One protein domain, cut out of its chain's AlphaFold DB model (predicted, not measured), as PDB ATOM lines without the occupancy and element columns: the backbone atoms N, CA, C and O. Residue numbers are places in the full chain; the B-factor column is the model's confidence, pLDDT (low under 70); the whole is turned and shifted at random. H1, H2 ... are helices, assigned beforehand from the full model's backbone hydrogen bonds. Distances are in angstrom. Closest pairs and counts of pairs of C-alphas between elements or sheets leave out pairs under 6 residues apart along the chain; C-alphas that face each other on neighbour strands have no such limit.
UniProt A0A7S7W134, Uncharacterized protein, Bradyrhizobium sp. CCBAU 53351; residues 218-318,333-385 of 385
ATOM      1  N   ARG A 218     145.044  95.398 126.620       94.38
ATOM      2  CA  ARG A 218     146.018  94.302 126.782       94.38
ATOM      3  C   ARG A 218     147.012  94.262 125.626       94.38
ATOM      4  O   ARG A 218     148.193  94.015 125.859       94.38
ATOM      5  N   VAL A 219     146.544  94.538 124.408       92.94
ATOM      6  CA  VAL A 219     147.386  94.633 123.210       92.94
ATOM      7  C   VAL A 219     148.413  95.761 123.353       92.94
ATOM      8  O   VAL A 219     149.606  95.519 123.178       92.94
ATOM      9  N   ILE A 220     147.983  96.961 123.756       94.19
ATOM     10  CA  ILE A 220     148.886  98.108 123.965       94.19
ATOM     11  C   ILE A 220     149.881  97.828 125.093       94.19
ATOM     12  O   ILE A 220     151.075  98.042 124.921       94.19
ATOM     13  N   ALA A 221     149.430  97.269 126.219       94.25
ATOM     14  CA  ALA A 221     150.322  96.909 127.320       94.25
ATOM     15  C   ALA A 221     151.357  95.838 126.921       94.25
ATOM     16  O   ALA A 221     152.475  95.820 127.432       94.25
ATOM     17  N   GLY A 222     151.007  94.914 126.018       93.44
ATOM     18  CA  GLY A 222     151.961  93.971 125.424       93.44
ATOM     19  C   GLY A 222     152.998  94.659 124.531       93.44
ATOM     20  O   GLY A 222     154.186  94.352 124.613       93.44
ATOM     21  N   PHE A 223     152.556  95.629 123.730       94.19
ATOM     22  CA  PHE A 223     153.425  96.424 122.867       94.19
ATOM     23  C   PHE A 223     154.429  97.268 123.662       94.19
ATOM     24  O   PHE A 223     155.628  97.183 123.408       94.19
ATOM     25  N   SER A 224     153.963  98.014 124.671       94.56
ATOM     26  CA  SER A 224     154.819  98.844 125.531       94.56
ATOM     27  C   SER A 224     155.898  98.023 126.236       94.56
ATOM     28  O   SER A 224     157.069  98.385 126.174       94.56
ATOM     29  N   ARG A 225     155.538  96.863 126.807       94.88
ATOM     30  CA  ARG A 225     156.506  95.952 127.446       94.88
ATOM     31  C   ARG A 225     157.596  95.481 126.484       94.88
ATOM     32  O   ARG A 225     158.738  95.296 126.887       94.88
ATOM     33  N   THR A 226     157.260  95.295 125.211       94.12
ATOM     34  CA  THR A 226     158.241  94.888 124.197       94.12
ATOM     35  C   THR A 226     159.184  96.023 123.827       94.12
ATOM     36  O   THR A 226     160.381  95.789 123.684       94.12
ATOM     37  N   ILE A 227     158.673  97.251 123.708       94.31
ATOM     38  CA  ILE A 227     159.513  98.438 123.502       94.31
ATOM     39  C   ILE A 227     160.503  98.594 124.660       94.31
ATOM     40  O   ILE A 227     161.691  98.807 124.428       94.31
ATOM     41  N   GLU A 228     160.022  98.456 125.896       94.06
ATOM     42  CA  GLU A 228     160.853  98.525 127.100       94.06
ATOM     43  C   GLU A 228     161.921  97.424 127.120       94.06
ATOM     44  O   GLU A 228     163.079  97.712 127.413       94.06
ATOM     45  N   ALA A 229     161.571  96.193 126.738       94.62
ATOM     46  CA  ALA A 229     162.519  95.084 126.657       94.62
ATOM     47  C   ALA A 229     163.613  95.305 125.594       94.62
ATOM     48  O   ALA A 229     164.791  95.091 125.872       94.62
ATOM     49  N   GLU A 230     163.259  95.765 124.387       93.75
ATOM     50  CA  GLU A 230     164.246  96.077 123.336       93.75
ATOM     51  C   GLU A 230     165.157  97.242 123.749       93.75
ATOM     52  O   GLU A 230     166.372  97.181 123.544       93.75
ATOM     53  N   ARG A 231     164.598  98.266 124.411       92.50
ATOM     54  CA  ARG A 231     165.370  99.386 124.966       92.50
ATOM     55  C   ARG A 231     166.332  98.921 126.063       92.50
ATOM     56  O   ARG A 231     167.490  99.328 126.052       92.50
ATOM     57  N   GLY A 232     165.881  98.062 126.977       93.25
ATOM     58  CA  GLY A 232     166.717  97.487 128.038       93.25
ATOM     59  C   GLY A 232     167.891  96.664 127.502       93.25
ATOM     60  O   GLY A 232     168.958  96.647 128.107       93.25
ATOM     61  N   ASN A 233     167.734  96.064 126.320       94.50
ATOM     62  CA  ASN A 233     168.793  95.338 125.618       94.50
ATOM     63  C   ASN A 233     169.738  96.246 124.803       94.50
ATOM     64  O   ASN A 233     170.565  95.737 124.045       94.50
ATOM     65  N   GLY A 234     169.599  97.576 124.890       90.94
ATOM     66  CA  GLY A 234     170.405  98.537 124.129       90.94
ATOM     67  C   GLY A 234     170.149  98.514 122.617       90.94
ATOM     68  O   GLY A 234     170.947  99.046 121.845       90.94
ATOM     69  N   ARG A 235     169.060  97.882 122.160       88.44
ATOM     70  CA  ARG A 235     168.724  97.793 120.737       88.44
ATOM     71  C   ARG A 235     167.946  99.019 120.277       88.44
ATOM     72  O   ARG A 235     167.085  99.543 120.983       88.44
ATOM     73  N   ARG A 236     168.194  99.442 119.033       88.44
ATOM     74  CA  ARG A 236     167.387 100.477 118.380       88.44
ATOM     75  C   ARG A 236     165.969  99.944 118.171       88.44
ATOM     76  O   ARG A 236     165.769  98.970 117.450       88.44
ATOM     77  N   VAL A 237     164.989 100.600 118.786       90.19
ATOM     78  CA  VAL A 237     163.583 100.194 118.709       90.19
ATOM     79  C   VAL A 237     163.033 100.495 117.316       90.19
ATOM     80  O   VAL A 237     162.862 101.662 116.950       90.19
ATOM     81  N   ASP A 238     162.732  99.456 116.540       91.94
ATOM     82  CA  ASP A 238     161.982  99.553 115.286       91.94
ATOM     83  C   ASP A 238     160.498  99.240 115.530       91.94
ATOM     84  O   ASP A 238     160.081  98.083 115.596       91.94
ATOM     85  N   LEU A 239     159.699 100.300 115.691       90.81
ATOM     86  CA  LEU A 239     158.266 100.208 115.978       90.81
ATOM     87  C   LEU A 239     157.508  99.403 114.914       90.81
ATOM     88  O   LEU A 239     156.650  98.593 115.267       90.81
ATOM     89  N   SER A 240     157.845  99.583 113.635       89.75
ATOM     90  CA  SER A 240     157.177  98.904 112.521       89.75
ATOM     91  C   SER A 240     157.500  97.412 112.517       89.75
ATOM     92  O   SER A 240     156.604  96.579 112.344       89.75
ATOM     93  N   ALA A 241     158.756  97.048 112.789       90.12
ATOM     94  CA  ALA A 241     159.159  95.651 112.939       90.12
ATOM     95  C   ALA A 241     158.497  94.981 114.156       90.12
ATOM     96  O   ALA A 241     158.039  93.842 114.065       90.12
ATOM     97  N   ILE A 242     158.385  95.684 115.290       89.81
ATOM     98  CA  ILE A 242     157.706  95.156 116.484       89.81
ATOM     99  C   ILE A 242     156.218  94.934 116.193       89.81
ATOM    100  O   ILE A 242     155.685  93.860 116.487       89.81
ATOM    101  N   LEU A 243     155.553  95.916 115.580       88.31
ATOM    102  CA  LEU A 243     154.133  95.840 115.240       88.31
ATOM    103  C   LEU A 243     153.851  94.674 114.273       88.31
ATOM    104  O   LEU A 243     152.976  93.845 114.526       88.31
ATOM    105  N   THR A 244     154.636  94.544 113.202       86.12
ATOM    106  CA  THR A 244     154.476  93.471 112.202       86.12
ATOM    107  C   THR A 244     154.863  92.087 112.718       86.12
ATOM    108  O   THR A 244     154.284  91.090 112.288       86.12
ATOM    109  N   ARG A 245     155.810  91.983 113.656       85.75
ATOM    110  CA  ARG A 245     156.224  90.689 114.212       85.75
ATOM    111  C   ARG A 245     155.294  90.206 115.319       85.75
ATOM    112  O   ARG A 245     154.919  89.037 115.326       85.75
ATOM    113  N   GLN A 246     154.940  91.080 116.260       83.00
ATOM    114  CA  GLN A 246     154.238  90.676 117.480       83.00
ATOM    115  C   GLN A 246     152.736  90.934 117.453       83.00
ATOM    116  O   GLN A 246     151.967  90.134 117.980       83.00
ATOM    117  N   LEU A 247     152.305  92.039 116.848       83.25
ATOM    118  CA  LEU A 247     150.905  92.467 116.880       83.25
ATOM    119  C   LEU A 247     150.107  92.022 115.665       83.25
ATOM    120  O   LEU A 247     148.904  92.250 115.572       83.25
ATOM    121  N   ALA A 248     150.750  91.322 114.749       78.56
ATOM    122  CA  ALA A 248     150.124  90.857 113.535       78.56
ATOM    123  C   ALA A 248     148.958  89.853 113.751       78.56
ATOM    124  O   ALA A 248     148.021  89.882 112.948       78.56
ATOM    125  N   PRO A 249     148.901  89.036 114.831       77.75
ATOM    126  CA  PRO A 249     147.680  88.315 115.223       77.75
ATOM    127  C   PRO A 249     146.506  89.239 115.586       77.75
ATOM    128  O   PRO A 249     145.351  88.905 115.337       77.75
ATOM    129  N   ALA A 250     146.805  90.421 116.125       84.25
ATOM    130  CA  ALA A 250     145.846  91.434 116.549       84.25
ATOM    131  C   ALA A 250     145.674  92.569 115.518       84.25
ATOM    132  O   ALA A 250     145.089  93.595 115.831       84.25
ATOM    133  N   ALA A 251     146.122  92.403 114.267       80.12
ATOM    134  CA  ALA A 251     146.050  93.458 113.243       80.12
ATOM    135  C   ALA A 251     144.617  93.954 112.940       80.12
ATOM    136  O   ALA A 251     144.407  95.052 112.425       80.12
ATOM    137  N   HIS A 252     143.608  93.144 113.258       79.62
ATOM    138  CA  HIS A 252     142.202  93.511 113.122       79.62
ATOM    139  C   HIS A 252     141.680  94.362 114.291       79.62
ATOM    140  O   HIS A 252     140.617  94.966 114.149       79.62
ATOM    141  N   THR A 253     142.397  94.434 115.418       86.25
ATOM    142  CA  THR A 253     141.959  95.189 116.594       86.25
ATOM    143  C   THR A 253     142.204  96.686 116.424       86.25
ATOM    144  O   THR A 253     143.018  97.128 115.605       86.25
ATOM    145  N   ARG A 254     141.482  97.491 117.208       86.75
ATOM    146  CA  ARG A 254     141.585  98.953 117.157       86.75
ATOM    147  C   ARG A 254     142.963  99.412 117.617       86.75
ATOM    148  O   ARG A 254     143.551 100.279 116.979       86.75
ATOM    149  N   ALA A 255     143.487  98.815 118.689       88.25
ATOM    150  CA  ALA A 255     144.790  99.166 119.248       88.25
ATOM    151  C   ALA A 255     145.913  99.116 118.205       88.25
ATOM    152  O   ALA A 255     146.644 100.092 118.047       88.25
ATOM    153  N   VAL A 256     146.025  98.010 117.462       89.12
ATOM    154  CA  VAL A 256     147.095  97.839 116.465       89.12
ATOM    155  C   VAL A 256     146.970  98.857 115.339       89.12
ATOM    156  O   VAL A 256     147.977  99.363 114.857       89.12
ATOM    157  N   ARG A 257     145.745  99.216 114.950       84.75
ATOM    158  CA  ARG A 257     145.495 100.208 113.897       84.75
ATOM    159  C   ARG A 257     145.820 101.620 114.334       84.75
ATOM    160  O   ARG A 257     146.427 102.350 113.565       84.75
ATOM    161  N   LEU A 258     145.440 101.987 115.556       87.38
ATOM    162  CA  LEU A 258     145.799 103.278 116.134       87.38
ATOM    163  C   LEU A 258     147.317 103.403 116.266       87.38
ATOM    164  O   LEU A 258     147.866 104.438 115.916       87.38
ATOM    165  N   LEU A 259     147.999 102.335 116.693       89.81
ATOM    166  CA  LEU A 259     149.460 102.290 116.719       89.81
ATOM    167  C   LEU A 259     150.056 102.406 115.313       89.81
ATOM    168  O   LEU A 259     150.952 103.214 115.113       89.81
ATOM    169  N   ASN A 260     149.541 101.665 114.328       88.06
ATOM    170  CA  ASN A 260     150.024 101.745 112.950       88.06
ATOM    171  C   ASN A 260     149.829 103.152 112.362       88.06
ATOM    172  O   ASN A 260     150.757 103.727 111.809       88.06
ATOM    173  N   ALA A 261     148.649 103.745 112.554       84.38
ATOM    174  CA  ALA A 261     148.346 105.102 112.113       84.38
ATOM    175  C   ALA A 261     149.217 106.153 112.816       84.38
ATOM    176  O   ALA A 261     149.643 107.107 112.173       84.38
ATOM    177  N   ALA A 262     149.511 105.973 114.106       86.06
ATOM    178  CA  ALA A 262     150.418 106.839 114.851       86.06
ATOM    179  C   ALA A 262     151.868 106.725 114.345       86.06
ATOM    180  O   ALA A 262     152.549 107.737 114.186       86.06
ATOM    181  N   ILE A 263     152.337 105.504 114.059       87.00
ATOM    182  CA  ILE A 263     153.676 105.244 113.507       87.00
ATOM    183  C   ILE A 263     153.815 105.882 112.121       87.00
ATOM    184  O   ILE A 263     154.802 106.587 111.888       87.00
ATOM    185  N   ASP A 264     152.827 105.673 111.248       82.69
ATOM    186  CA  ASP A 264     152.818 106.150 109.862       82.69
ATOM    187  C   ASP A 264     152.611 107.668 109.780       82.69
ATOM    188  O   ASP A 264     153.335 108.359 109.068       82.69
ATOM    189  N   GLY A 265     151.658 108.212 110.545       72.12
ATOM    190  CA  GLY A 265     151.301 109.635 110.534       72.12
ATOM    191  C   GLY A 265     152.396 110.560 111.060       72.12
ATOM    192  O   GLY A 265     152.393 111.749 110.762       72.12
ATOM    193  N   ALA A 266     153.360 110.021 111.802       61.50
ATOM    194  CA  ALA A 266     154.521 110.771 112.242       61.50
ATOM    195  C   ALA A 266     155.680 110.743 111.208       61.50
ATOM    196  O   ALA A 266     156.722 111.356 111.431       61.50
ATOM    197  N   GLY A 267     155.557 110.029 110.080       57.75
ATOM    198  CA  GLY A 267     156.461 110.143 108.925       57.75
ATOM    199  C   GLY A 267     155.904 111.123 107.885       57.75
ATOM    200  O   GLY A 267     154.807 110.921 107.380       57.75
ATOM    201  N   ALA A 268     156.647 112.181 107.553       50.34
ATOM    202  CA  ALA A 268     156.136 113.371 106.861       50.34
ATOM    203  C   ALA A 268     155.614 113.202 105.408       50.34
ATOM    204  O   ALA A 268     155.127 114.180 104.856       50.34
ATOM    205  N   GLU A 269     155.642 112.018 104.777       51.81
ATOM    206  CA  GLU A 269     155.290 111.890 103.341       51.81
ATOM    207  C   GLU A 269     154.430 110.676 102.926       51.81
ATOM    208  O   GLU A 269     153.978 110.619 101.784       51.81
ATOM    209  N   VAL A 270     154.095 109.727 103.810       51.94
ATOM    210  CA  VAL A 270     153.330 108.512 103.423       51.94
ATOM    211  C   VAL A 270     151.885 108.581 103.941       51.94
ATOM    212  O   VAL A 270     151.422 107.760 104.725       51.94
ATOM    213  N   ALA A 271     151.147 109.616 103.529       51.66
ATOM    214  CA  ALA A 271     149.869 110.002 104.146       51.66
ATOM    215  C   ALA A 271     148.594 109.342 103.566       51.66
ATOM    216  O   ALA A 271     147.499 109.591 104.074       51.66
ATOM    217  N   GLY A 272     148.683 108.525 102.509       60.75
ATOM    218  CA  GLY A 272     147.499 108.046 101.772       60.75
ATOM    219  C   GLY A 272     146.810 106.805 102.373       60.75
ATOM    220  O   GLY A 272     145.714 106.920 102.928       60.75
ATOM    221  N   PRO A 273     147.408 105.599 102.279       60.72
ATOM    222  CA  PRO A 273     146.695 104.339 102.548       60.72
ATOM    223  C   PRO A 273     146.374 104.092 104.033       60.72
ATOM    224  O   PRO A 273     145.263 103.677 104.383       60.72
ATOM    225  N   SER A 274     147.321 104.382 104.929       66.69
ATOM    226  CA  SER A 274     147.169 104.136 106.370       66.69
ATOM    227  C   SER A 274     146.170 105.088 107.025       66.69
ATOM    228  O   SER A 274     145.385 104.676 107.882       66.69
ATOM    229  N   ARG A 275     146.116 106.346 106.567       68.06
ATOM    230  CA  ARG A 275     145.157 107.345 107.055       68.06
ATOM    231  C   ARG A 275     143.724 107.002 106.656       68.06
ATOM    232  O   ARG A 275     142.825 107.075 107.489       68.06
ATOM    233  N   LEU A 276     143.509 106.565 105.414       74.50
ATOM    234  CA  LEU A 276     142.200 106.082 104.952       74.50
ATOM    235  C   LEU A 276     141.739 104.840 105.735       74.50
ATOM    236  O   LEU A 276     140.558 104.702 106.064       74.50
ATOM    237  N   THR A 277     142.675 103.962 106.099       73.12
ATOM    238  CA  THR A 277     142.398 102.778 106.928       73.12
ATOM    239  C   THR A 277     142.001 103.152 108.362       73.12
ATOM    240  O   THR A 277     141.070 102.566 108.914       73.12
ATOM    241  N   ALA A 278     142.655 104.153 108.959       72.75
ATOM    242  CA  ALA A 278     142.275 104.679 110.270       72.75
ATOM    243  C   ALA A 278     140.879 105.328 110.236       72.75
ATOM    244  O   ALA A 278     140.001 104.951 111.010       72.75
ATOM    245  N   LEU A 279     140.631 106.210 109.259       77.38
ATOM    246  CA  LEU A 279     139.347 106.903 109.094       77.38
ATOM    247  C   LEU A 279     138.176 105.940 108.858       77.38
ATOM    248  O   LEU A 279     137.086 106.139 109.393       77.38
ATOM    249  N   SER A 280     138.373 104.896 108.052       81.81
ATOM    250  CA  SER A 280     137.329 103.891 107.813       81.81
ATOM    251  C   SER A 280     137.007 103.093 109.075       81.81
ATOM    252  O   SER A 280     135.835 102.827 109.339       81.81
ATOM    253  N   PHE A 281     138.008 102.762 109.892       81.00
ATOM    254  CA  PHE A 281     137.791 102.071 111.160       81.00
ATOM    255  C   PHE A 281     137.036 102.935 112.178       81.00
ATOM    256  O   PHE A 281     136.078 102.457 112.787       81.00
ATOM    257  N   ASP A 282     137.408 104.210 112.316       81.81
ATOM    258  CA  ASP A 282     136.694 105.151 113.187       81.81
ATOM    259  C   ASP A 282     135.225 105.295 112.770       81.81
ATOM    260  O   ASP A 282     134.335 105.335 113.621       81.81
ATOM    261  N   ARG A 283     134.937 105.265 111.460       86.94
ATOM    262  CA  ARG A 283     133.557 105.241 110.950       86.94
ATOM    263  C   ARG A 283     132.799 103.968 111.326       86.94
ATOM    264  O   ARG A 283     131.633 104.071 111.696       86.94
ATOM    265  N   PHE A 284     133.424 102.788 111.269       86.62
ATOM    266  CA  PHE A 284     132.782 101.541 111.719       86.62
ATOM    267  C   PHE A 284     132.452 101.575 113.216       86.62
ATOM    268  O   PHE A 284     131.359 101.172 113.613       86.62
ATOM    269  N   GLN A 285     133.365 102.095 114.036       85.38
ATOM    270  CA  GLN A 285     133.143 102.265 115.473       85.38
ATOM    271  C   GLN A 285     132.006 103.241 115.752       85.38
ATOM    272  O   GLN A 285     131.081 102.932 116.506       85.38
ATOM    273  N   TRP A 286     132.043 104.398 115.094       88.50
ATOM    274  CA  TRP A 286     130.997 105.397 115.220       88.50
ATOM    275  C   TRP A 286     129.631 104.830 114.825       88.50
ATOM    276  O   TRP A 286     128.680 104.997 115.583       88.50
ATOM    277  N   ALA A 287     129.547 104.085 113.716       88.31
ATOM    278  CA  ALA A 287     128.318 103.422 113.282       88.31
ATOM    279  C   ALA A 287     127.803 102.406 114.318       88.31
ATOM    280  O   ALA A 287     126.608 102.376 114.606       88.31
ATOM    281  N   SER A 288     128.696 101.626 114.936       86.88
ATOM    282  CA  SER A 288     128.322 100.675 115.993       86.88
ATOM    283  C   SER A 288     127.764 101.379 117.236       86.88
ATOM    284  O   SER A 288     126.756 100.965 117.806       86.88
ATOM    285  N   ARG A 289     128.380 102.495 117.650       91.19
ATOM    286  CA  ARG A 289     127.898 103.312 118.780       91.19
ATOM    287  C   ARG A 289     126.620 104.069 118.435       91.19
ATOM    288  O   ARG A 289     125.792 104.282 119.314       91.19
ATOM    289  N   GLN A 290     126.430 104.436 117.170       93.00
ATOM    290  CA  GLN A 290     125.238 105.137 116.708       93.00
ATOM    291  C   GLN A 290     123.970 104.311 116.928       93.00
ATOM    292  O   GLN A 290     122.961 104.870 117.347       93.00
ATOM    293  N   PHE A 291     124.040 102.992 116.735       89.81
ATOM    294  CA  PHE A 291     122.938 102.085 117.062       89.81
ATOM    295  C   PHE A 291     122.542 102.169 118.544       89.81
ATOM    296  O   PHE A 291     121.370 102.328 118.874       89.81
ATOM    297  N   VAL A 292     123.521 102.138 119.453       93.25
ATOM    298  CA  VAL A 292     123.252 102.272 120.892       93.25
ATOM    299  C   VAL A 292     122.654 103.650 121.190       93.25
ATOM    300  O   VAL A 292     121.604 103.730 121.824       93.25
ATOM    301  N   ARG A 293     123.252 104.728 120.661       95.44
ATOM    302  CA  ARG A 293     122.771 106.112 120.840       95.44
ATOM    303  C   ARG A 293     121.344 106.321 120.348       95.44
ATOM    304  O   ARG A 293     120.618 107.088 120.965       95.44
ATOM    305  N   SER A 294     120.928 105.638 119.281       95.56
ATOM    306  CA  SER A 294     119.549 105.723 118.787       95.56
ATOM    307  C   SER A 294     118.536 105.010 119.684       95.56
ATOM    308  O   SER A 294     117.367 105.380 119.683       95.56
ATOM    309  N   LEU A 295     118.966 104.012 120.465       95.12
ATOM    310  CA  LEU A 295     118.095 103.279 121.389       95.12
ATOM    311  C   LEU A 295     117.914 103.995 122.732       95.12
ATOM    312  O   LEU A 295     116.858 103.870 123.346       95.12
ATOM    313  N   LEU A 296     118.915 104.752 123.189       96.56
ATOM    314  CA  LEU A 296     118.882 105.450 124.481       96.56
ATOM    315  C   LEU A 296     117.630 106.332 124.683       96.56
ATOM    316  O   LEU A 296     116.986 106.179 125.720       96.56
ATOM    317  N   PRO A 297     117.217 107.185 123.722       97.94
ATOM    318  CA  PRO A 297     116.012 108.005 123.864       97.94
ATOM    319  C   PRO A 297     114.710 107.204 123.952       97.94
ATOM    320  O   PRO A 297     113.706 107.727 124.427       97.94
ATOM    321  N   LEU A 298     114.698 105.938 123.524       97.62
ATOM    322  CA  LEU A 298     113.496 105.109 123.591       97.62
ATOM    323  C   LEU A 298     113.165 104.684 125.030       97.62
ATOM    324  O   LEU A 298     111.997 104.465 125.329       97.62
ATOM    325  N   LEU A 299     114.148 104.617 125.937       96.81
ATOM    326  CA  LEU A 299     113.922 104.291 127.352       96.81
ATOM    327  C   LEU A 299     112.982 105.289 128.060       96.81
ATOM    328  O   LEU A 299     111.963 104.850 128.600       96.81
ATOM    329  N   PRO A 300     113.243 106.612 128.051       96.75
ATOM    330  CA  PRO A 300     112.335 107.576 128.665       96.75
ATOM    331  C   PRO A 300     111.024 107.723 127.883       96.75
ATOM    332  O   PRO A 300     109.985 107.944 128.500       96.75
ATOM    333  N   LEU A 301     111.035 107.552 126.553       97.19
ATOM    334  CA  LEU A 301     109.811 107.573 125.742       97.19
ATOM    335  C   LEU A 301     108.873 106.405 126.076       97.19
ATOM    336  O   LEU A 301     107.665 106.607 126.163       97.19
ATOM    337  N   LEU A 302     109.409 105.201 126.310       94.75
ATOM    338  CA  LEU A 302     108.627 104.059 126.789       94.75
ATOM    339  C   LEU A 302     108.076 104.303 128.197       94.75
ATOM    340  O   LEU A 302     106.930 103.955 128.465       94.75
ATOM    341  N   GLY A 303     108.855 104.945 129.072       92.81
ATOM    342  CA  GLY A 303     108.375 105.390 130.381       92.81
ATOM    343  C   GLY A 303     107.171 106.329 130.253       92.81
ATOM    344  O   GLY A 303     106.095 106.037 130.772       92.81
ATOM    345  N   PHE A 304     107.319 107.393 129.460       94.88
ATOM    346  CA  PHE A 304     106.239 108.335 129.163       94.88
ATOM    347  C   PHE A 304     105.002 107.639 128.573       94.88
ATOM    348  O   PHE A 304     103.881 107.882 129.024       94.88
ATOM    349  N   LEU A 305     105.191 106.720 127.622       93.19
ATOM    350  CA  LEU A 305     104.107 105.907 127.067       93.19
ATOM    351  C   LEU A 305     103.378 105.112 128.164       93.19
ATOM    352  O   LEU A 305     102.149 105.058 128.168       93.19
ATOM    353  N   GLY A 306     104.119 104.549 129.121       89.25
ATOM    354  CA  GLY A 306     103.570 103.875 130.297       89.25
ATOM    355  C   GLY A 306     102.654 104.776 131.126       89.25
ATOM    356  O   GLY A 306     101.547 104.359 131.480       89.25
ATOM    357  N   THR A 307     103.052 106.033 131.360       91.44
ATOM    358  CA  THR A 307     102.181 107.016 132.028       91.44
ATOM    359  C   THR A 307     100.967 107.415 131.206       91.44
ATOM    360  O   THR A 307      99.888 107.521 131.777       91.44
ATOM    361  N   VAL A 308     101.096 107.590 129.888       92.38
ATOM    362  CA  VAL A 308      99.961 107.956 129.021       92.38
ATOM    363  C   VAL A 308      98.906 106.853 129.015       92.38
ATOM    364  O   VAL A 308      97.730 107.133 129.235       92.38
ATOM    365  N   ILE A 309      99.320 105.592 128.846       86.62
ATOM    366  CA  ILE A 309      98.418 104.432 128.938       86.62
ATOM    367  C   ILE A 309      97.791 104.359 130.336       86.62
ATOM    368  O   ILE A 309      96.608 104.063 130.481       86.62
ATOM    369  N   GLY A 310      98.583 104.651 131.370       84.94
ATOM    370  CA  GLY A 310      98.125 104.706 132.751       84.94
ATOM    371  C   GLY A 310      97.026 105.730 133.003       84.94
ATOM    372  O   GLY A 310      95.991 105.390 133.567       84.94
ATOM    373  N   LEU A 311      97.247 106.964 132.556       87.81
ATOM    374  CA  LEU A 311      96.295 108.063 132.671       87.81
ATOM    375  C   LEU A 311      95.021 107.783 131.874       87.81
ATOM    376  O   LEU A 311      93.931 107.991 132.393       87.81
ATOM    377  N   ALA A 312      95.147 107.269 130.647       86.81
ATOM    378  CA  ALA A 312      93.996 106.917 129.821       86.81
ATOM    379  C   ALA A 312      93.105 105.859 130.495       86.81
ATOM    380  O   ALA A 312      91.890 106.028 130.525       86.81
ATOM    381  N   SER A 313      93.708 104.823 131.093       83.25
ATOM    382  CA  SER A 313      92.981 103.805 131.869       83.25
ATOM    383  C   SER A 313      92.338 104.393 133.128       83.25
ATOM    384  O   SER A 313      91.182 104.122 133.414       83.25
ATOM    385  N   ALA A 314      93.057 105.240 133.871       83.88
ATOM    386  CA  ALA A 314      92.505 105.854 135.077       83.88
ATOM    387  C   ALA A 314      91.294 106.752 134.769       83.88
ATOM    388  O   ALA A 314      90.359 106.804 135.560       83.88
ATOM    389  N   ILE A 315      91.303 107.439 133.620       84.50
ATOM    390  CA  ILE A 315      90.184 108.265 133.154       84.50
ATOM    391  C   ILE A 315      89.011 107.397 132.681       84.50
ATOM    392  O   ILE A 315      87.870 107.744 132.972       84.50
ATOM    393  N   SER A 316      89.258 106.279 131.984       82.19
ATOM    394  CA  SER A 316      88.177 105.375 131.554       82.19
ATOM    395  C   SER A 316      87.450 104.718 132.724       82.19
ATOM    396  O   SER A 316      86.266 104.417 132.607       82.19
ATOM    397  N   ASP A 317      88.152 104.532 133.842       79.12
ATOM    398  CA  ASP A 317      87.617 103.906 135.052       79.12
ATOM    399  C   ASP A 317      86.818 104.891 135.928       79.12
ATOM    400  O   ASP A 317      86.199 104.483 136.911       79.12
ATOM    401  N   LEU A 318      86.798 106.189 135.587       78.56
ATOM    402  CA  LEU A 318      85.948 107.156 136.279       78.56
ATOM    403  C   LEU A 318      84.465 106.874 135.966       78.56
ATOM    404  O   LEU A 318      84.101 106.705 134.794       78.56
ATOM    405  N   SER A 333      90.371 106.478 145.544       73.69
ATOM    406  CA  SER A 333      91.626 105.924 146.060       73.69
ATOM    407  C   SER A 333      92.186 104.818 145.159       73.69
ATOM    408  O   SER A 333      93.395 104.784 144.917       73.69
ATOM    409  N   ALA A 334      91.315 103.996 144.565       71.25
ATOM    410  CA  ALA A 334      91.694 102.975 143.592       71.25
ATOM    411  C   ALA A 334      92.301 103.588 142.316       71.25
ATOM    412  O   ALA A 334      93.359 103.150 141.854       71.25
ATOM    413  N   SER A 335      91.695 104.658 141.786       72.75
ATOM    414  CA  SER A 335      92.206 105.379 140.612       72.75
ATOM    415  C   SER A 335      93.553 106.058 140.893       72.75
ATOM    416  O   SER A 335      94.451 106.022 140.050       72.75
ATOM    417  N   LEU A 336      93.745 106.621 142.093       75.44
ATOM    418  CA  LEU A 336      95.017 107.226 142.511       75.44
ATOM    419  C   LEU A 336      96.129 106.186 142.720       75.44
ATOM    420  O   LEU A 336      97.277 106.435 142.347       75.44
ATOM    421  N   ALA A 337      95.806 105.010 143.262       69.69
ATOM    422  CA  ALA A 337      96.761 103.909 143.386       69.69
ATOM    423  C   ALA A 337      97.204 103.391 142.005       69.69
ATOM    424  O   ALA A 337      98.397 103.178 141.772       69.69
ATOM    425  N   GLY A 338      96.263 103.271 141.060       68.56
ATOM    426  CA  GLY A 338      96.558 102.955 139.662       68.56
ATOM    427  C   GLY A 338      97.477 103.990 139.006       68.56
ATOM    428  O   GLY A 338      98.403 103.616 138.293       68.56
ATOM    429  N   LEU A 339      97.286 105.277 139.307       74.31
ATOM    430  CA  LEU A 339      98.122 106.380 138.827       74.31
ATOM    431  C   LEU A 339      99.568 106.296 139.356       74.31
ATOM    432  O   LEU A 339     100.522 106.496 138.600       74.31
ATOM    433  N   ALA A 340      99.739 105.957 140.639       73.88
ATOM    434  CA  ALA A 340     101.048 105.852 141.286       73.88
ATOM    435  C   ALA A 340     101.943 104.789 140.623       73.88
ATOM    436  O   ALA A 340     103.080 105.088 140.255       73.88
ATOM    437  N   VAL A 341     101.401 103.594 140.347       71.38
ATOM    438  CA  VAL A 341     102.114 102.502 139.646       71.38
ATOM    439  C   VAL A 341     102.576 102.925 138.243       71.38
ATOM    440  O   VAL A 341     103.550 102.409 137.698       71.38
ATOM    441  N   LYS A 342     101.897 103.885 137.616       80.06
ATOM    442  CA  LYS A 342     102.222 104.323 136.252       80.06
ATOM    443  C   LYS A 342     103.360 105.334 136.253       80.06
ATOM    444  O   LYS A 342     104.218 105.261 135.375       80.06
ATOM    445  N   PHE A 343     103.451 106.185 137.275       85.94
ATOM    446  CA  PHE A 343     104.630 107.029 137.478       85.94
ATOM    447  C   PHE A 343     105.908 106.217 137.721       85.94
ATOM    448  O   PHE A 343     106.976 106.639 137.272       85.94
ATOM    449  N   GLU A 344     105.811 105.029 138.330       87.19
ATOM    450  CA  GLU A 344     106.958 104.123 138.493       87.19
ATOM    451  C   GLU A 344     107.578 103.726 137.145       87.19
ATOM    452  O   GLU A 344     108.801 103.701 137.015       87.19
ATOM    453  N   THR A 345     106.762 103.496 136.107       88.94
ATOM    454  CA  THR A 345     107.278 103.136 134.773       88.94
ATOM    455  C   THR A 345     108.063 104.275 134.115       88.94
ATOM    456  O   THR A 345     109.101 104.031 133.494       88.94
ATOM    457  N   THR A 346     107.644 105.529 134.314       92.56
ATOM    458  CA  THR A 346     108.409 106.705 133.866       92.56
ATOM    459  C   THR A 346     109.699 106.861 134.650       92.56
ATOM    460  O   THR A 346     110.756 107.064 134.051       92.56
ATOM    461  N   LEU A 347     109.635 106.718 135.976       90.94
ATOM    462  CA  LEU A 347     110.817 106.772 136.830       90.94
ATOM    463  C   LEU A 347     111.851 105.721 136.401       90.94
ATOM    464  O   LEU A 347     113.028 106.046 136.249       90.94
ATOM    465  N   LEU A 348     111.410 104.491 136.131       91.50
ATOM    466  CA  LEU A 348     112.273 103.418 135.650       91.50
ATOM    467  C   LEU A 348     112.916 103.756 134.303       91.50
ATOM    468  O   LEU A 348     114.128 103.603 134.159       91.50
ATOM    469  N   GLY A 349     112.130 104.231 133.328       94.25
ATOM    470  CA  GLY A 349     112.640 104.624 132.012       94.25
ATOM    471  C   GLY A 349     113.704 105.723 132.100       94.25
ATOM    472  O   GLY A 349     114.741 105.639 131.440       94.25
ATOM    473  N   LEU A 350     113.495 106.715 132.972       96.00
ATOM    474  CA  LEU A 350     114.457 107.791 133.226       96.00
ATOM    475  C   LEU A 350     115.739 107.277 133.887       96.00
ATOM    476  O   LEU A 350     116.833 107.568 133.402       96.00
ATOM    477  N   ILE A 351     115.627 106.485 134.957       95.19
ATOM    478  CA  ILE A 351     116.789 105.920 135.659       95.19
ATOM    479  C   ILE A 351     117.598 105.024 134.716       95.19
ATOM    480  O   ILE A 351     118.816 105.182 134.612       95.19
ATOM    481  N   ALA A 352     116.930 104.127 133.985       95.50
ATOM    482  CA  ALA A 352     117.560 103.260 132.995       95.50
ATOM    483  C   ALA A 352     118.319 104.083 131.943       95.50
ATOM    484  O   ALA A 352     119.481 103.798 131.648       95.50
ATOM    485  N   SER A 353     117.697 105.151 131.430       97.69
ATOM    486  CA  SER A 353     118.328 106.055 130.470       97.69
ATOM    487  C   SER A 353     119.560 106.752 131.039       97.69
ATOM    488  O   SER A 353     120.566 106.841 130.340       97.69
ATOM    489  N   ILE A 354     119.510 107.239 132.281       97.94
ATOM    490  CA  ILE A 354     120.643 107.914 132.932       97.94
ATOM    491  C   ILE A 354     121.816 106.944 133.095       97.94
ATOM    492  O   ILE A 354     122.946 107.283 132.739       97.94
ATOM    493  N   ILE A 355     121.550 105.724 133.576       97.81
ATOM    494  CA  ILE A 355     122.572 104.688 133.762       97.81
ATOM    495  C   ILE A 355     123.228 104.338 132.423       97.81
ATOM    496  O   ILE A 355     124.456 104.343 132.320       97.81
ATOM    497  N   CYS A 356     122.430 104.076 131.384       97.81
ATOM    498  CA  CYS A 356     122.953 103.758 130.058       97.81
ATOM    499  C   CYS A 356     123.755 104.921 129.459       97.81
ATOM    500  O   CYS A 356     124.826 104.688 128.896       97.81
ATOM    501  N   SER A 357     123.274 106.162 129.598       97.81
ATOM    502  CA  SER A 357     123.964 107.359 129.099       97.81
ATOM    503  C   SER A 357     125.324 107.528 129.768       97.81
ATOM    504  O   SER A 357     126.326 107.757 129.090       97.81
ATOM    505  N   LEU A 358     125.381 107.364 131.092       98.31
ATOM    506  CA  LEU A 358     126.625 107.448 131.851       98.31
ATOM    507  C   LEU A 358     127.600 106.336 131.449       98.31
ATOM    508  O   LEU A 358     128.775 106.608 131.208       98.31
ATOM    509  N   ALA A 359     127.124 105.094 131.341       98.06
ATOM    510  CA  ALA A 359     127.953 103.956 130.955       98.06
ATOM    511  C   ALA A 359     128.539 104.123 129.542       98.06
ATOM    512  O   ALA A 359     129.732 103.884 129.338       98.06
ATOM    513  N   LEU A 360     127.730 104.588 128.583       96.94
ATOM    514  CA  LEU A 360     128.192 104.882 127.228       96.94
ATOM    515  C   LEU A 360     129.213 106.029 127.221       96.94
ATOM    516  O   LEU A 360     130.274 105.886 126.616       96.94
ATOM    517  N   GLY A 361     128.950 107.122 127.943       97.56
ATOM    518  CA  GLY A 361     129.880 108.251 128.046       97.56
ATOM    519  C   GLY A 361     131.225 107.871 128.678       97.56
ATOM    520  O   GLY A 361     132.281 108.301 128.212       97.56
ATOM    521  N   LEU A 362     131.217 107.007 129.701       98.00
ATOM    522  CA  LEU A 362     132.442 106.468 130.298       98.00
ATOM    523  C   LEU A 362     133.228 105.613 129.300       98.00
ATOM    524  O   LEU A 362     134.446 105.763 129.208       98.00
ATOM    525  N   LEU A 363     132.556 104.739 128.549       96.25
ATOM    526  CA  LEU A 363     133.197 103.921 127.521       96.25
ATOM    527  C   LEU A 363     133.838 104.795 126.432       96.25
ATOM    528  O   LEU A 363     135.013 104.610 126.123       96.25
ATOM    529  N   GLU A 364     133.102 105.771 125.902       95.12
ATOM    530  CA  GLU A 364     133.595 106.690 124.870       95.12
ATOM    531  C   GLU A 364     134.803 107.493 125.364       95.12
ATOM    532  O   GLU A 364     135.811 107.596 124.661       95.12
ATOM    533  N   LYS A 365     134.765 107.977 126.612       95.94
ATOM    534  CA  LYS A 365     135.918 108.617 127.260       95.94
ATOM    535  C   LYS A 365     137.131 107.684 127.328       95.94
ATOM    536  O   LYS A 365     138.250 108.094 127.036       95.94
ATOM    537  N   ARG A 366     136.950 106.418 127.713       95.62
ATOM    538  CA  ARG A 366     138.066 105.456 127.756       95.62
ATOM    539  C   ARG A 366     138.612 105.156 126.363       95.62
ATOM    540  O   ARG A 366     139.820 104.998 126.193       95.62
ATOM    541  N   GLU A 367     137.749 105.083 125.357       92.19
ATOM    542  CA  GLU A 367     138.148 104.860 123.970       92.19
ATOM    543  C   GLU A 367     138.959 106.029 123.392       92.19
ATOM    544  O   GLU A 367     139.888 105.770 122.617       92.19
ATOM    545  N   THR A 368     138.658 107.278 123.763       92.31
ATOM    546  CA  THR A 368     139.447 108.458 123.367       92.31
ATOM    547  C   THR A 368     140.784 108.523 124.105       92.31
ATOM    548  O   THR A 368     141.816 108.713 123.460       92.31
ATOM    549  N   GLU A 369     140.810 108.250 125.417       94.00
ATOM    550  CA  GLU A 369     142.050 108.128 126.208       94.00
ATOM    551  C   GLU A 369     143.005 107.076 125.617       94.00
ATOM    552  O   GLU A 369     144.217 107.290 125.541       94.00
ATOM    553  N   LEU A 370     142.467 105.944 125.152       92.56
ATOM    554  CA  LEU A 370     143.249 104.886 124.508       92.56
ATOM    555  C   LEU A 370     143.934 105.363 123.222       92.56
ATOM    556  O   LEU A 370     145.092 105.035 122.980       92.56
ATOM    557  N   ALA A 371     143.217 106.131 122.400       90.62
ATOM    558  CA  ALA A 371     143.764 106.664 121.159       90.62
ATOM    559  C   ALA A 371     144.879 107.680 121.427       90.62
ATOM    560  O   ALA A 371     145.938 107.598 120.804       90.62
ATOM    561  N   ALA A 372     144.689 108.561 122.413       91.81
ATOM    562  CA  ALA A 372     145.727 109.487 122.854       91.81
ATOM    563  C   ALA A 372     146.971 108.751 123.389       91.81
ATOM    564  O   ALA A 372     148.099 109.123 123.070       91.81
ATOM    565  N   MET A 373     146.779 107.662 124.143       92.88
ATOM    566  CA  MET A 373     147.877 106.836 124.653       92.88
ATOM    567  C   MET A 373     148.717 106.217 123.527       92.88
ATOM    568  O   MET A 373     149.943 106.236 123.618       92.88
ATOM    569  N   CYS A 374     148.092 105.707 122.458       91.31
ATOM    570  CA  CYS A 374     148.822 105.184 121.296       91.31
ATOM    571  C   CYS A 374     149.732 106.245 120.663       91.31
ATOM    572  O   CYS A 374     150.891 105.953 120.375       91.31
ATOM    573  N   MET A 375     149.225 107.471 120.490       89.75
ATOM    574  CA  MET A 375     150.005 108.587 119.941       89.75
ATOM    575  C   MET A 375     151.207 108.914 120.835       89.75
ATOM    576  O   MET A 375     152.334 108.974 120.349       89.75
ATOM    577  N   LEU A 376     150.982 109.038 122.147       92.38
ATOM    578  CA  LEU A 376     152.032 109.366 123.114       92.38
ATOM    579  C   LEU A 376     153.142 108.303 123.177       92.38
ATOM    580  O   LEU A 376     154.315 108.643 123.305       92.38
ATOM    581  N   ILE A 377     152.788 107.013 123.099       92.50
ATOM    582  CA  ILE A 377     153.770 105.914 123.098       92.50
ATOM    583  C   ILE A 377     154.698 106.022 121.885       92.50
ATOM    584  O   ILE A 377     155.914 105.857 122.021       92.50
ATOM    585  N   VAL A 378     154.139 106.289 120.704       90.81
ATOM    586  CA  VAL A 378     154.920 106.414 119.468       90.81
ATOM    587  C   VAL A 378     155.838 107.631 119.522       90.81
ATOM    588  O   VAL A 378     157.016 107.507 119.188       90.81
ATOM    589  N   ASP A 379     155.322 108.766 119.991       91.31
ATOM    590  CA  ASP A 379     156.059 110.025 120.105       91.31
ATOM    591  C   ASP A 379     157.267 109.904 121.050       91.31
ATOM    592  O   ASP A 379     158.416 110.034 120.626       91.31
ATOM    593  N   LYS A 380     157.043 109.446 122.291       91.94
ATOM    594  CA  LYS A 380     158.121 109.205 123.271       91.94
ATOM    595  C   LYS A 380     159.161 108.187 122.812       91.94
ATOM    596  O   LYS A 380     160.308 108.203 123.261       91.94
ATOM    597  N   THR A 381     158.770 107.230 121.970       89.88
ATOM    598  CA  THR A 381     159.724 106.245 121.441       89.88
ATOM    599  C   THR A 381     160.603 106.843 120.343       89.88
ATOM    600  O   THR A 381     161.719 106.370 120.140       89.88
ATOM    601  N   ARG A 382     160.130 107.887 119.653       86.31
ATOM    602  CA  ARG A 382     160.892 108.618 118.637       86.31
ATOM    603  C   ARG A 382     161.861 109.617 119.251       86.31
ATOM    604  O   ARG A 382     162.996 109.640 118.807       86.31
ATOM    605  N   GLU A 383     161.452 110.360 120.279       88.50
ATOM    606  CA  GLU A 383     162.338 111.294 121.001       88.50
ATOM    607  C   GLU A 383     163.572 110.607 121.609       88.50
ATOM    608  O   GLU A 383     164.600 111.236 121.821       88.50
ATOM    609  N   ALA A 384     163.476 109.306 121.893       84.19
ATOM    610  CA  ALA A 384     164.571 108.512 122.443       84.19
ATOM    611  C   ALA A 384     165.520 107.912 121.381       84.19
ATOM    612  O   ALA A 384     166.396 107.126 121.749       84.19
ATOM    613  N   ARG A 385     165.306 108.186 120.085       72.94
ATOM    614  CA  ARG A 385     166.213 107.806 118.988       72.94
ATOM    615  C   ARG A 385     167.192 108.926 118.697       72.94
ATOM    616  O   ARG A 385     168.321 108.565 118.303       72.94
TER     617      ARG A 385
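AT A GLANCE: This is residues 218 to 318 and 333 to 385 of the 385 residues of an uncharacterized protein of Bradyrhizobium sp. CCBAU 53351 (UniProt A0A7S7W134). The printed part is a long helical hairpin with a small head: H6 runs nearly the whole length, H4 and H5, one after the other, run back along it, and the short helices H1, H2 and H3 cluster at the end where H6 finishes. H5 lies close along H6, while H4 spreads away from it toward the head, where H3 fits between the two; the turn of the hairpin, at the far end, is cut out. There are 154 residues printed, with six named helices in the order H1 to H6 and no named strand, and the class is all helix. The whole is extended, with a radius of gyration of the C-alphas of 25.4 A, and its outline is a rod spanning 85 by 32 by 25 A.

IN THESE COORDINATES: H6, residues 333 to 383, is the longest helix, 75.2 A from C-alpha 333 at (91.626, 105.924, 146.060) to C-alpha 383 at (162.338, 111.294, 121.001). H5, residues 298 to 316, measures 26.5 A, and H4, residues 273 to 295, 34.3 A. H3 holds residues 254 to 265, 15.9 A, and H2 residues 239 to 246, 10.5 A. H1, residues 218 to 232, begins with C-alpha 218 at (146.018, 94.302, 126.782) and is 21.0 A long.

HOW THE PARTS SIT: H5 touches residues 335 to 353 of H6, opposite ways at a shallow tilt of 5 degrees; their closest C-alphas, of Gly 303 and Thr 346, are 3.7 A apart. H4 and H6 are near each other, and H4 and H5 meet only through their link. H3 is the hub, touching four helices. It touches residues 370 to 378 of H6 at a steep tilt of 40 degrees, the closest C-alphas being those of Ala 262 and Met 375, 5.4 A apart. H3 and H4 form a helical hairpin at 38 degrees, only just steep, with the C-alphas of Ala 261 and Ser 274 closest at 5.9 A. H3, H4 and H6 are an up and down bundle, each running against the one before it in the chain. H2 and H3 form another hairpin, closest at the C-alphas of Leu 239 and Ile 263, 7.2 A. H1 touches H2, closest at the C-alphas of Phe 223 and Leu 243, 7.7 A, and touches H3 only at their ends, closest at those of Ile 220 and Ala 255, 6.3 A. In H1, H2, H3 and H5 every O i to N i+4 pair is within hydrogen-bond range; in H4 18 of 19 are, and in H6 44 of 47.

THE WHOLE: The C-alphas farthest apart, of Gly 234 and Leu 318, are 85.8 A apart. Residues 319 to 332 are not printed, and C-alphas 318 and 333 are 11.4 A apart across the cut. The link from H4 to H5 is tight, and those from H1 to H2, H2 to H3 and H3 to H4 are short. The mean pLDDT of the printed part is 86.6; residues 266 to 275 and 337 to 338 are under 70.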